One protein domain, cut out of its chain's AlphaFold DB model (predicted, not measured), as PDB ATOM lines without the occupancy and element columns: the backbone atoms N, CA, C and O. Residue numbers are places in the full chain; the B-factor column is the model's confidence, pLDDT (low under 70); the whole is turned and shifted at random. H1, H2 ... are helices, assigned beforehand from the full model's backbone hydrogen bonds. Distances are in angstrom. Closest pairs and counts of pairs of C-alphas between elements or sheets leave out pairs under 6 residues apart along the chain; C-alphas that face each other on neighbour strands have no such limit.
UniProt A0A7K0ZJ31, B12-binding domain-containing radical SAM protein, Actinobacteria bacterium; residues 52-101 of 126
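This is residues 52 to 101 of the 126 residues of the protein "B12-binding domain-containing radical SAM protein" of Actinobacteria bacterium (UniProt A0A7K0ZJ31). There is little regular structure here: a flat, open U of chain, with helix H1 as one arm, residues 78 to 88 as its base, and residues 89 to 94 as the other arm, leading to the short helix H2. Before them, residues 52 to 65 run without a named element to H1. The printed part has 50 residues, of which 16 are in the two named helices, H1 then H2, with no named strand; the class is all helix. It is loose, with a radius of gyration of the C-alphas of 12.4 A, and spans 35 by 24 by 12 A.

Look first at H1, residues 66 to 77, where every O i to N i+4 pair is within hydrogen-bond range. H2, residues 95 to 98, is too short for such a pair, and its one O i to N i+3 pair is not within range. H1 and H2 are apart.

Start at C-alpha 52, (28.955, -2.008, 5.901). Find C-alpha 66 at (29.239, 8.224, 2.502); from there H1 runs 16.9 A to C-alpha 77. H2 ends at C-alpha 98, (33.181, 25.349, -7.231).

The C-alphas of Ala 52 and Thr 101, the two farthest apart, are 36.1 A apart. The printed part has no cut, and the link from H1 to H2 is long, with 17 residues. The model's pLDDT is under 70 at residues 98 to 101.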
ATOM      1  N   ALA A  52      27.538  -1.659   5.864       92.94
ATOM      2  CA  ALA A  52      28.955  -2.008   5.901       92.94
ATOM      3  C   ALA A  52      29.477  -2.594   4.578       92.94
ATOM      4  O   ALA A  52      30.628  -3.032   4.523       92.94
ATOM      5  N   GLU A  53      28.645  -2.667   3.540       93.75
ATOM      6  CA  GLU A  53      29.049  -3.217   2.253       93.75
ATOM      7  C   GLU A  53      29.570  -2.153   1.283       93.75
ATOM      8  O   GLU A  53      29.455  -0.960   1.531       93.75
ATOM      9  N   VAL A  54      30.115  -2.605   0.150       92.81
ATOM     10  CA  VAL A  54      30.414  -1.709  -0.973       92.81
ATOM     11  C   VAL A  54      29.116  -1.400  -1.715       92.81
ATOM     12  O   VAL A  54      28.541  -2.276  -2.375       92.81
ATOM     13  N   LEU A  55      28.657  -0.159  -1.609       93.25
ATOM     14  CA  LEU A  55      27.403   0.303  -2.184       93.25
ATOM     15  C   LEU A  55      27.589   0.736  -3.647       93.25
ATOM     16  O   LEU A  55      28.679   1.149  -4.056       93.25
ATOM     17  N   PRO A  56      26.530   0.671  -4.478       91.38
ATOM     18  CA  PRO A  56      26.616   1.045  -5.890       91.38
ATOM     19  C   PRO A  56      27.121   2.470  -6.138       91.38
ATOM     20  O   PRO A  56      27.670   2.722  -7.203       91.38
ATOM     21  N   TRP A  57      26.958   3.388  -5.183       91.75
ATOM     22  CA  TRP A  57      27.371   4.790  -5.279       91.75
ATOM     23  C   TRP A  57      28.729   5.099  -4.637       91.75
ATOM     24  O   TRP A  57      29.202   6.218  -4.791       91.75
ATOM     25  N   ASP A  58      29.409   4.136  -4.010       92.56
ATOM     26  CA  ASP A  58      30.697   4.385  -3.327       92.56
ATOM     27  C   ASP A  58      31.819   4.854  -4.266       92.56
ATOM     28  O   ASP A  58      32.838   5.386  -3.836       92.56
ATOM     29  N   HIS A  59      31.655   4.627  -5.568       91.12
ATOM     30  CA  HIS A  59      32.596   5.073  -6.589       91.12
ATOM     31  C   HIS A  59      32.322   6.503  -7.091       91.12
ATOM     32  O   HIS A  59      33.056   6.985  -7.956       91.12
ATOM     33  N   LEU A  60      31.258   7.153  -6.612       89.38
ATOM     34  CA  LEU A  60      30.885   8.512  -6.989       89.38
ATOM     35  C   LEU A  60      31.606   9.524  -6.091       89.38
ATOM     36  O   LEU A  60      31.668   9.362  -4.879       89.38
ATOM     37  N   ASP A  61      32.111  10.593  -6.701       86.75
ATOM     38  CA  ASP A  61      32.662  11.755  -6.001       86.75
ATOM     39  C   ASP A  61      31.683  12.921  -6.190       86.75
ATOM     40  O   ASP A  61      31.703  13.607  -7.215       86.75
ATOM     41  N   SER A  62      30.739  13.056  -5.256       83.25
ATOM     42  CA  SER A  62      29.676  14.072  -5.282       83.25
ATOM     43  C   SER A  62      29.926  15.237  -4.320       83.25
ATOM     44  O   SER A  62      29.074  16.114  -4.207       83.25
ATOM     45  N   GLY A  63      31.047  15.226  -3.590       86.81
ATOM     46  CA  GLY A  63      31.316  16.144  -2.477       86.81
ATOM     47  C   GLY A  63      30.570  15.811  -1.176       86.81
ATOM     48  O   GLY A  63      30.936  16.332  -0.130       86.81
ATOM     49  N   LEU A  64      29.575  14.919  -1.219       90.19
ATOM     50  CA  LEU A  64      28.855  14.430  -0.042       90.19
ATOM     51  C   LEU A  64      29.580  13.219   0.547       90.19
ATOM     52  O   LEU A  64      30.142  12.403  -0.187       90.19
ATOM     53  N   ASP A  65      29.568  13.093   1.872       89.88
ATOM     54  CA  ASP A  65      30.170  11.939   2.528       89.88
ATOM     55  C   ASP A  65      29.292  10.676   2.409       89.88
ATOM     56  O   ASP A  65      28.098  10.721   2.097       89.88
ATOM     57  N   ALA A  66      29.913   9.515   2.628       90.44
ATOM     58  CA  ALA A  66      29.239   8.224   2.502       90.44
ATOM     59  C   ALA A  66      28.106   8.031   3.527       90.44
ATOM     60  O   ALA A  66      27.170   7.281   3.252       90.44
ATOM     61  N   GLU A  67      28.175   8.697   4.686       92.00
ATOM     62  CA  GLU A  67      27.117   8.634   5.695       92.00
ATOM     63  C   GLU A  67      25.879   9.380   5.216       92.00
ATOM     64  O   GLU A  67      24.781   8.838   5.286       92.00
ATOM     65  N   TRP A  68      26.064  10.572   4.648       93.00
ATOM     66  CA  TRP A  68      24.984  11.354   4.062       93.00
ATOM     67  C   TRP A  68      24.248  10.552   2.982       93.00
ATOM     68  O   TRP A  68      23.023  10.458   3.006       93.00
ATOM     69  N   LEU A  69      24.984   9.912   2.060       93.88
ATOM     70  CA  LEU A  69      24.387   9.096   0.990       93.88
ATOM     71  C   LEU A  69      23.637   7.873   1.541       93.88
ATOM     72  O   LEU A  69      22.625   7.455   0.980       93.88
ATOM     73  N   TRP A  70      24.133   7.287   2.633       95.00
ATOM     74  CA  TRP A  70      23.451   6.196   3.319       95.00
ATOM     75  C   TRP A  70      22.142   6.664   3.966       95.00
ATOM     76  O   TRP A  70      21.112   6.017   3.785       95.00
ATOM     77  N   GLU A  71      22.169   7.774   4.704       94.94
ATOM     78  CA  GLU A  71      20.989   8.355   5.352       94.94
ATOM     79  C   GLU A  71      19.924   8.763   4.328       94.94
ATOM     80  O   GLU A  71      18.753   8.431   4.510       94.94
ATOM     81  N   ASP A  72      20.332   9.390   3.221       94.44
ATOM     82  CA  ASP A  72      19.441   9.733   2.109       94.44
ATOM     83  C   ASP A  72      18.811   8.483   1.481       94.44
ATOM     84  O   ASP A  72      17.600   8.411   1.260       94.44
ATOM     85  N   TRP A  73      19.604   7.425   1.279       94.56
ATOM     86  CA  TRP A  73      19.065   6.157   0.808       94.56
ATOM     87  C   TRP A  73      18.026   5.574   1.780       94.56
ATOM     88  O   TRP A  73      16.960   5.153   1.328       94.56
ATOM     89  N   GLN A  74      18.272   5.592   3.094       96.44
ATOM     90  CA  GLN A  74      17.286   5.144   4.089       96.44
ATOM     91  C   GLN A  74      16.003   5.990   4.054       96.44
ATOM     92  O   GLN A  74      14.909   5.429   4.027       96.44
ATOM     93  N   ALA A  75      16.123   7.317   3.974       96.44
ATOM     94  CA  ALA A  75      14.984   8.225   3.841       96.44
ATOM     95  C   ALA A  75      14.168   7.936   2.567       96.44
ATOM     96  O   ALA A  75      12.937   7.898   2.608       96.44
ATOM     97  N   SER A  76      14.841   7.635   1.451       95.31
ATOM     98  CA  SER A  76      14.181   7.294   0.187       95.31
ATOM     99  C   SER A  76      13.329   6.020   0.274       95.31
ATOM    100  O   SER A  76      12.272   5.947  -0.356       95.31
ATOM    101  N   LEU A  77      13.743   5.036   1.086       94.25
ATOM    102  CA  LEU A  77      12.966   3.816   1.344       94.25
ATOM    103  C   LEU A  77      11.698   4.103   2.163       94.25
ATOM    104  O   LEU A  77      10.718   3.370   2.047       94.25
ATOM    105  N   GLU A  78      11.708   5.173   2.958       97.31
ATOM    106  CA  GLU A  78      10.558   5.690   3.708       97.31
ATOM    107  C   GLU A  78       9.725   6.706   2.902       97.31
ATOM    108  O   GLU A  78       8.817   7.334   3.448       97.31
ATOM    109  N   GLU A  79      10.011   6.870   1.604       97.25
ATOM    110  CA  GLU A  79       9.377   7.852   0.711       97.25
ATOM    111  C   GLU A  79       9.577   9.315   1.162       97.25
ATOM    112  O   GLU A  79       8.817  10.215   0.792       97.25
ATOM    113  N   ILE A  80      10.626   9.575   1.945       97.50
ATOM    114  CA  ILE A  80      11.005  10.912   2.397       97.50
ATOM    115  C   ILE A  80      11.952  11.513   1.360       97.50
ATOM    116  O   ILE A  80      13.053  11.020   1.133       97.50
ATOM    117  N   ALA A  81      11.510  12.591   0.716       93.25
ATOM    118  CA  ALA A  81      12.322  13.308  -0.255       93.25
ATOM    119  C   ALA A  81      13.295  14.280   0.427       93.25
ATOM    120  O   ALA A  81      12.951  14.931   1.415       93.25
ATOM    121  N   VAL A  82      14.472  14.444  -0.177       92.38
ATOM    122  CA  VAL A  82      15.423  15.504   0.174       92.38
ATOM    123  C   VAL A  82      14.796  16.874  -0.066       92.38
ATOM    124  O   VAL A  82      14.164  17.124  -1.097       92.38
ATOM    125  N   GLU A  83      14.990  17.779   0.889       90.31
ATOM    126  CA  GLU A  83      14.526  19.154   0.771       90.31
ATOM    127  C   GLU A  83      15.347  19.950  -0.255       90.31
ATOM    128  O   GLU A  83      16.513  19.679  -0.532       90.31
ATOM    129  N   ASP A  84      14.742  20.989  -0.818       88.50
ATOM    130  CA  ASP A  84      15.433  21.879  -1.745       88.50
ATOM    131  C   ASP A  84      16.459  22.747  -0.994       88.50
ATOM    132  O   ASP A  84      16.088  23.717  -0.328       88.50
ATOM    133  N   CYS A  85      17.749  22.434  -1.159       85.38
ATOM    134  CA  CYS A  85      18.872  23.130  -0.514       85.38
ATOM    135  C   CYS A  85      18.985  24.626  -0.852       85.38
ATOM    136  O   CYS A  85      19.799  25.335  -0.263       85.38
ATOM    137  N   ARG A  86      18.177  25.139  -1.791       83.38
ATOM    138  CA  ARG A  86      18.046  26.584  -2.030       83.38
ATOM    139  C   ARG A  86      17.224  27.277  -0.947       83.38
ATOM    140  O   ARG A  86      17.371  28.481  -0.767       83.38
ATOM    141  N   TRP A  87      16.339  26.552  -0.267       84.50
ATOM    142  CA  TRP A  87      15.414  27.085   0.741       84.50
ATOM    143  C   TRP A  87      15.673  26.535   2.143       84.50
ATOM    144  O   TRP A  87      15.159  27.082   3.118       84.50
ATOM    145  N   THR A  88      16.483  25.489   2.247       82.88
ATOM    146  CA  THR A  88      16.900  24.850   3.496       82.88
ATOM    147  C   THR A  88      18.421  24.961   3.651       82.88
ATOM    148  O   THR A  88      19.092  25.490   2.759       82.88
ATOM    149  N   PRO A  89      19.005  24.582   4.800       84.06
ATOM    150  CA  PRO A  89      20.457  24.575   4.944       84.06
ATOM    151  C   PRO A  89      21.147  23.749   3.843       84.06
ATOM    152  O   PRO A  89      20.666  22.691   3.451       84.06
ATOM    153  N   CYS A  90      22.283  24.252   3.350       83.62
ATOM    154  CA  CYS A  90      23.087  23.605   2.311       83.62
ATOM    155  C   CYS A  90      23.561  22.205   2.747       83.62
ATOM    156  O   CYS A  90      23.946  22.027   3.901       83.62
ATOM    157  N   PHE A  91      23.605  21.253   1.808       86.69
ATOM    158  CA  PHE A  91      24.138  19.898   2.031       86.69
ATOM    159  C   PHE A  91      25.650  19.776   1.800       86.69
ATOM    160  O   PHE A  91      26.199  18.700   1.967       86.69
ATOM    161  N   ASP A  92      26.317  20.864   1.411       81.75
ATOM    162  CA  ASP A  92      27.775  20.933   1.232       81.75
ATOM    163  C   ASP A  92      28.346  20.005   0.134       81.75
ATOM    164  O   ASP A  92      29.460  19.505   0.223       81.75
ATOM    165  N   CYS A  93      27.608  19.810  -0.968       84.81
ATOM    166  CA  CYS A  93      28.067  19.004  -2.115       84.81
ATOM    167  C   CYS A  93      29.154  19.676  -2.987       84.81
ATOM    168  O   CYS A  93      29.551  19.138  -4.017       84.81
ATOM    169  N   GLY A  94      29.587  20.897  -2.658       80.62
ATOM    170  CA  GLY A  94      30.628  21.636  -3.388       80.62
ATOM    171  C   GLY A  94      30.255  22.170  -4.785       80.62
ATOM    172  O   GLY A  94      30.960  23.036  -5.296       80.62
ATOM    173  N   VAL A  95      29.143  21.737  -5.395       82.25
ATOM    174  CA  VAL A  95      28.720  22.147  -6.757       82.25
ATOM    175  C   VAL A  95      28.576  23.663  -6.883       82.25
ATOM    176  O   VAL A  95      29.099  24.280  -7.809       82.25
ATOM    177  N   CYS A  96      27.860  24.264  -5.939       77.12
ATOM    178  CA  CYS A  96      27.523  25.677  -5.947       77.12
ATOM    179  C   CYS A  96      28.768  26.577  -5.813       77.12
ATOM    180  O   CYS A  96      28.912  27.536  -6.573       77.12
ATOM    181  N   ASP A  97      29.687  26.232  -4.908       70.25
ATOM    182  CA  ASP A  97      30.891  27.024  -4.621       70.25
ATOM    183  C   ASP A  97      31.988  26.853  -5.683       70.25
ATOM    184  O   ASP A  97      32.760  27.777  -5.937       70.25
ATOM    185  N   GLN A  98      32.083  25.676  -6.313       69.19
ATOM    186  CA  GLN A  98      33.181  25.349  -7.231       69.19
ATOM    187  C   GLN A  98      32.914  25.710  -8.695       69.19
ATOM    188  O   GLN A  98      33.855  25.758  -9.486       69.19
ATOM    189  N   MET A  99      31.662  25.951  -9.083       69.19
ATOM    190  CA  MET A  99      31.308  26.162 -10.490       69.19
ATOM    191  C   MET A  99      31.279  27.633 -10.935       69.19
ATOM    192  O   MET A  99      30.833  27.913 -12.046       69.19
ATOM    193  N   GLU A 100      31.731  28.576 -10.096       67.94
ATOM    194  CA  GLU A 100      31.655  30.028 -10.364       67.94
ATOM    195  C   GLU A 100      30.230  30.496 -10.744       67.94
ATOM    196  O   GLU A 100      30.033  31.494 -11.439       67.94
ATOM    197  N   THR A 101      29.210  29.756 -10.302       66.19
ATOM    198  CA  THR A 101      27.807  30.048 -10.594       66.19
ATOM    199  C   THR A 101      27.231  31.028  -9.582       66.19
ATOM    200  O   THR A 101      27.525  30.943  -8.394       66.19
TER     201      THR A 101